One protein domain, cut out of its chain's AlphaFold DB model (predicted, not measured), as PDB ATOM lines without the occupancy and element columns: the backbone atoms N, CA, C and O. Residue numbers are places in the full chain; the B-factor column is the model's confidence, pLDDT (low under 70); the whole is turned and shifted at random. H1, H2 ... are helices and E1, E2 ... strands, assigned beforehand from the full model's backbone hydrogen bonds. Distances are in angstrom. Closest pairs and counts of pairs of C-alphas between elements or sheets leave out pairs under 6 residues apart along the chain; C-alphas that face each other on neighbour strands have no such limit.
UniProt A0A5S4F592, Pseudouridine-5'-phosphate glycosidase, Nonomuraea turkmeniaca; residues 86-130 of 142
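What this domain is: This is residues 86 to 130 of the 142 residues of the protein "Pseudouridine-5'-phosphate glycosidase" of Nonomuraea turkmeniaca (UniProt A0A5S4F592). Two long antiparallel strands, E1 and E2, lie side by side as a ribbon, and one helix, H1, packs on both of them with its residues 109 to 116. A long loop, residues 93 to 108, swings out from the end of E1 and comes back past E1 to H1, with residues 106 to 107 paired to residues 89 to 90 of E1. The printed part has 45 residues, with one named helix and two named strands in the order E1, H1, E2, and its class is mixed, helices and strands. It is compact, with a radius of gyration of the C-alphas of 10.2 A, and flat, spanning 31 by 23 by 13 A.

How they stand to each other: E1, residues 86 to 92, and E2, residues 122 to 129, are antiparallel neighbours, with 157 degrees between their directions. N 88 and O 126 are 2.9 A apart and N 122 and O 92 are 2.8 A apart, within hydrogen-bond range. The closest C-alphas of E1 and H1, residues 109 to 118, are those of Trp 89 and Pro 109, 6.0 A apart. Those of H1 and E2 are of Ala 112 and Val 123, 6.1 A apart. In H1 every O i to N i+4 pair is within hydrogen-bond range.

Where its parts are: E1 begins at C-alpha 86, (1.904, 44.009, -56.696), and is 20.0 A long from first to last C-alpha. H1 is 14.6 A long and begins at C-alpha 109, (-0.956, 43.940, -45.256). E2 is 23.4 A long and ends at C-alpha 129, (6.098, 45.323, -61.349).

The domain as a whole: The C-alphas farthest apart, of Lys 118 and Val 130, are 31.5 A apart. The link from E1 to H1 is long, with 16 residues; that from H1 to E2 is tight, with 3. The printed part has no cut, and no printed residue is under 70 in pLDDT.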
ATOM      1  N   ARG A  86       2.306  44.757 -57.880       79.50
ATOM      2  CA  ARG A  86       1.904  44.009 -56.696       79.50
ATOM      3  C   ARG A  86       2.671  44.516 -55.483       79.50
ATOM      4  O   ARG A  86       3.902  44.554 -55.477       79.50
ATOM      5  N   GLU A  87       1.949  44.820 -54.411       87.88
ATOM      6  CA  GLU A  87       2.574  45.025 -53.108       87.88
ATOM      7  C   GLU A  87       2.878  43.684 -52.432       87.88
ATOM      8  O   GLU A  87       2.013  42.815 -52.285       87.88
ATOM      9  N   GLU A  88       4.105  43.538 -51.943       89.12
ATOM     10  CA  GLU A  88       4.479  42.457 -51.043       89.12
ATOM     11  C   GLU A  88       4.875  43.009 -49.678       89.12
ATOM     12  O   GLU A  88       5.672  43.943 -49.560       89.12
ATOM     13  N   TRP A  89       4.335  42.374 -48.642       92.06
ATOM     14  CA  TRP A  89       4.548  42.741 -47.252       92.06
ATOM     15  C   TRP A  89       5.249  41.608 -46.510       92.06
ATOM     16  O   TRP A  89       4.956  40.424 -46.709       92.06
ATOM     17  N   ALA A  90       6.183  41.971 -45.641       92.62
ATOM     18  CA  ALA A  90       6.952  41.025 -44.851       92.62
ATOM     19  C   ALA A  90       7.254  41.571 -43.456       92.62
ATOM     20  O   ALA A  90       7.207  42.781 -43.236       92.62
ATOM     21  N   THR A  91       7.584  40.689 -42.507       91.31
ATOM     22  CA  THR A  91       8.035  41.126 -41.175       91.31
ATOM     23  C   THR A  91       9.236  40.335 -40.673       91.31
ATOM     24  O   THR A  91       9.245  39.107 -40.737       91.31
ATOM     25  N   THR A  92      10.225  41.016 -40.107       91.81
ATOM     26  CA  THR A  92      11.417  40.393 -39.517       91.81
ATOM     27  C   THR A  92      11.524  40.718 -38.025       91.81
ATOM     28  O   THR A  92      10.988  41.733 -37.580       91.81
ATOM     29  N   PRO A  93      12.201  39.877 -37.218       88.62
ATOM     30  CA  PRO A  93      12.437  40.180 -35.803       88.62
ATOM     31  C   PRO A  93      13.344  41.401 -35.582       88.62
ATOM     32  O   PRO A  93      13.234  42.072 -34.562       88.62
ATOM     33  N   HIS A  94      14.232  41.700 -36.536       85.62
ATOM     34  CA  HIS A  94      15.236  42.757 -36.420       85.62
ATOM     35  C   HIS A  94      15.098  43.775 -37.548       85.62
ATOM     36  O   HIS A  94      14.944  43.406 -38.713       85.62
ATOM     37  N   ARG A  95      15.223  45.059 -37.205       86.19
ATOM     38  CA  ARG A  95      15.156  46.168 -38.168       86.19
ATOM     39  C   ARG A  95      16.337  46.212 -39.137       86.19
ATOM     40  O   ARG A  95      16.192  46.709 -40.244       86.19
ATOM     41  N   GLU A  96      17.485  45.696 -38.726       88.56
ATOM     42  CA  GLU A  96      18.723  45.755 -39.511       88.56
ATOM     43  C   GLU A  96      18.801  44.666 -40.586       88.56
ATOM     44  O   GLU A  96      19.579  44.782 -41.528       88.56
ATOM     45  N   ILE A  97      17.983  43.615 -40.470       85.56
ATOM     46  CA  ILE A  97      18.023  42.459 -41.366       85.56
ATOM     47  C   ILE A  97      16.740  42.448 -42.204       85.56
ATOM     48  O   ILE A  97      15.676  42.090 -41.679       85.56
ATOM     49  N   PRO A  98      16.805  42.831 -43.493       87.50
ATOM     50  CA  PRO A  98      15.656  42.747 -44.378       87.50
ATOM     51  C   PRO A  98      15.304  41.283 -44.703       87.50
ATOM     52  O   PRO A  98      16.154  40.391 -44.592       87.50
ATOM     53  N   PRO A  99      14.057  41.009 -45.133       87.25
ATOM     54  CA  PRO A  99      13.639  39.680 -45.565       87.25
ATOM     55  C   PRO A  99      14.507  39.194 -46.729       87.25
ATOM     56  O   PRO A  99      14.748  39.929 -47.686       87.25
ATOM     57  N   ASN A 100      14.951  37.941 -46.676       85.75
ATOM     58  CA  ASN A 100      15.782  37.337 -47.718       85.75
ATOM     59  C   ASN A 100      15.409  35.859 -47.935       85.75
ATOM     60  O   ASN A 100      14.479  35.353 -47.308       85.75
ATOM     61  N   LYS A 101      16.126  35.162 -48.830       80.12
ATOM     62  CA  LYS A 101      15.861  33.747 -49.168       80.12
ATOM     63  C   LYS A 101      15.939  32.801 -47.963       80.12
ATOM     64  O   LYS A 101      15.220  31.812 -47.933       80.12
ATOM     65  N   ASN A 102      16.772  33.124 -46.975       77.06
ATOM     66  CA  ASN A 102      16.997  32.308 -45.782       77.06
ATOM     67  C   ASN A 102      16.069  32.698 -44.622       77.06
ATOM     68  O   ASN A 102      15.899  31.929 -43.681       77.06
ATOM     69  N   VAL A 103      15.454  33.884 -44.693       70.75
ATOM     70  CA  VAL A 103      14.469  34.375 -43.720       70.75
ATOM     71  C   VAL A 103      13.235  34.927 -44.453       70.75
ATOM     72  O   VAL A 103      12.952  36.131 -44.391       70.75
ATOM     73  N   PRO A 104      12.493  34.085 -45.198       71.69
ATOM     74  CA  PRO A 104      11.265  34.517 -45.837       71.69
ATOM     75  C   PRO A 104      10.159  34.628 -44.785       71.69
ATOM     76  O   PRO A 104       9.862  33.677 -44.067       71.69
ATOM     77  N   PHE A 105       9.506  35.785 -44.709       77.44
ATOM     78  CA  PHE A 105       8.311  35.942 -43.883       77.44
ATOM     79  C   PHE A 105       7.320  36.875 -44.569       77.44
ATOM     80  O   PHE A 105       7.255  38.062 -44.257       77.44
ATOM     81  N   ARG A 106       6.588  36.341 -45.555       80.94
ATOM     82  CA  ARG A 106       5.554  37.072 -46.302       80.94
ATOM     83  C   ARG A 106       4.239  37.028 -45.535       80.94
ATOM     84  O   ARG A 106       3.810  35.962 -45.105       80.94
ATOM     85  N   VAL A 107       3.601  38.178 -45.375       86.06
ATOM     86  CA  VAL A 107       2.329  38.316 -44.658       86.06
ATOM     87  C   VAL A 107       1.372  39.198 -45.445       86.06
ATOM     88  O   VAL A 107       1.779  39.936 -46.337       86.06
ATOM     89  N   THR A 108       0.088  39.141 -45.109       89.69
ATOM     90  CA  THR A 108      -0.890  40.088 -45.654       89.69
ATOM     91  C   THR A 108      -0.655  41.494 -45.078       89.69
ATOM     92  O   THR A 108      -0.127  41.605 -43.965       89.69
ATOM     93  N   PRO A 109      -1.091  42.572 -45.765       90.06
ATOM     94  CA  PRO A 109      -0.956  43.940 -45.256       90.06
ATOM     95  C   PRO A 109      -1.560  44.112 -43.855       90.06
ATOM     96  O   PRO A 109      -0.933  44.673 -42.960       90.06
ATOM     97  N   HIS A 110      -2.747  43.539 -43.621       90.12
ATOM     98  CA  HIS A 110      -3.420  43.594 -42.317       90.12
ATOM     99  C   HIS A 110      -2.597  42.955 -41.198       90.12
ATOM    100  O   HIS A 110      -2.489  43.499 -40.100       90.12
ATOM    101  N   HIS A 111      -1.992  41.797 -41.468       88.56
ATOM    102  CA  HIS A 111      -1.150  41.123 -40.487       88.56
ATOM    103  C   HIS A 111       0.154  41.894 -40.243       88.56
ATOM    104  O   HIS A 111       0.565  42.043 -39.095       88.56
ATOM    105  N   ALA A 112       0.768  42.441 -41.295       88.56
ATOM    106  CA  ALA A 112       1.959  43.277 -41.178       88.56
ATOM    107  C   ALA A 112       1.715  44.484 -40.261       88.56
ATOM    108  O   ALA A 112       2.471  44.713 -39.319       88.56
ATOM    109  N   LEU A 113       0.614  45.209 -40.477       89.25
ATOM    110  CA  LEU A 113       0.251  46.378 -39.675       89.25
ATOM    111  C   LEU A 113      -0.041  46.018 -38.212       89.25
ATOM    112  O   LEU A 113       0.369  46.747 -37.309       89.25
ATOM    113  N   LYS A 114      -0.684  44.872 -37.953       90.69
ATOM    114  CA  LYS A 114      -0.873  44.363 -36.585       90.69
ATOM    115  C   LYS A 114       0.451  44.063 -35.883       90.69
ATOM    116  O   LYS A 114       0.594  44.372 -34.705       90.69
ATOM    117  N   GLU A 115       1.416  43.474 -36.583       87.25
ATOM    118  CA  GLU A 115       2.741  43.201 -36.016       87.25
ATOM    119  C   GLU A 115       3.538  44.489 -35.755       87.25
ATOM    120  O   GLU A 115       4.189  44.594 -34.715       87.25
ATOM    121  N   ALA A 116       3.415  45.505 -36.620       85.56
ATOM    122  CA  ALA A 116       3.962  46.839 -36.350       85.56
ATOM    123  C   ALA A 116       3.375  47.458 -35.073       85.56
ATOM    124  O   ALA A 116       4.122  47.990 -34.255       85.56
ATOM    125  N   GLN A 117       2.057  47.362 -34.866       89.00
ATOM    126  CA  GLN A 117       1.389  47.913 -33.677       89.00
ATOM    127  C   GLN A 117       1.857  47.267 -32.370       89.00
ATOM    128  O   GLN A 117       1.880  47.926 -31.334       89.00
ATOM    129  N   LYS A 118       2.256  45.991 -32.407       88.19
ATOM    130  CA  LYS A 118       2.827  45.298 -31.244       88.19
ATOM    131  C   LYS A 118       4.251  45.761 -30.915       88.19
ATOM    132  O   LYS A 118       4.731  45.468 -29.825       88.19
ATOM    133  N   GLY A 119       4.945  46.425 -31.844       81.50
ATOM    134  CA  GLY A 119       6.307  46.942 -31.656       81.50
ATOM    135  C   GLY A 119       7.407  45.876 -31.568       81.50
ATOM    136  O   GLY A 119       8.548  46.203 -31.263       81.50
ATOM    137  N   GLN A 120       7.084  44.604 -31.820       81.69
ATOM    138  CA  GLN A 120       8.009  43.473 -31.647       81.69
ATOM    139  C   GLN A 120       8.729  43.065 -32.936       81.69
ATOM    140  O   GLN A 120       9.681  42.288 -32.889       81.69
ATOM    141  N   ARG A 121       8.254  43.533 -34.095       89.12
ATOM    142  CA  ARG A 121       8.767  43.138 -35.409       89.12
ATOM    143  C   ARG A 121       8.914  44.354 -36.311       89.12
ATOM    144  O   ARG A 121       8.093  45.269 -36.272       89.12
ATOM    145  N   GLN A 122       9.928  44.326 -37.168       92.81
ATOM    146  CA  GLN A 122      10.071  45.281 -38.259       92.81
ATOM    147  C   GLN A 122       9.182  44.856 -39.426       92.81
ATOM    148  O   GLN A 122       9.233  43.707 -39.861       92.81
ATOM    149  N   VAL A 123       8.412  45.798 -39.967       92.88
ATOM    150  CA  VAL A 123       7.605  45.596 -41.174       92.88
ATOM    151  C   VAL A 123       8.344  46.126 -42.397       92.88
ATOM    152  O   VAL A 123       8.966  47.188 -42.349       92.88
ATOM    153  N   TRP A 124       8.248  45.388 -43.495       92.94
ATOM    154  CA  TRP A 124       8.826  45.719 -44.788       92.94
ATOM    155  C   TRP A 124       7.746  45.672 -45.856       92.94
ATOM    156  O   TRP A 124       6.894  44.781 -45.847       92.94
ATOM    157  N   ARG A 125       7.825  46.608 -46.797       92.50
ATOM    158  CA  ARG A 125       7.004  46.635 -48.004       92.50
ATOM    159  C   ARG A 125       7.914  46.795 -49.209       92.50
ATOM    160  O   ARG A 125       8.831  47.613 -49.172       92.50
ATOM    161  N   ARG A 126       7.628  46.058 -50.275       89.00
ATOM    162  CA  ARG A 126       8.189  46.304 -51.606       89.00
ATOM    163  C   ARG A 126       7.074  46.317 -52.644       89.00
ATOM    164  O   ARG A 126       6.096  45.587 -52.495       89.00
ATOM    165  N   MET A 127       7.238  47.145 -53.667       86.81
ATOM    166  CA  MET A 127       6.393  47.145 -54.859       86.81
ATOM    167  C   MET A 127       7.142  46.391 -55.951       86.81
ATOM    168  O   MET A 127       8.334  46.623 -56.144       86.81
ATOM    169  N   LEU A 128       6.466  45.450 -56.599       83.25
ATOM    170  CA  LEU A 128       7.010  44.673 -57.706       83.25
ATOM    171  C   LEU A 128       6.149  44.936 -58.935       83.25
ATOM    172  O   LEU A 128       4.943  44.712 -58.866       83.25
ATOM    173  N   SER A 129       6.751  45.367 -60.039       82.12
ATOM    174  CA  SER A 129       6.098  45.323 -61.349       82.12
ATOM    175  C   SER A 129       6.041  43.865 -61.801       82.12
ATOM    176  O   SER A 129       7.061  43.171 -61.771       82.12
ATOM    177  N   VAL A 130       4.851  43.370 -62.139       73.62
ATOM    178  CA  VAL A 130       4.639  41.959 -62.479       73.62
ATOM    179  C   VAL A 130       4.305  41.851 -63.960       73.62
ATOM    180  O   VAL A 130       3.315  42.415 -64.414       73.62
TER     181      VAL A 130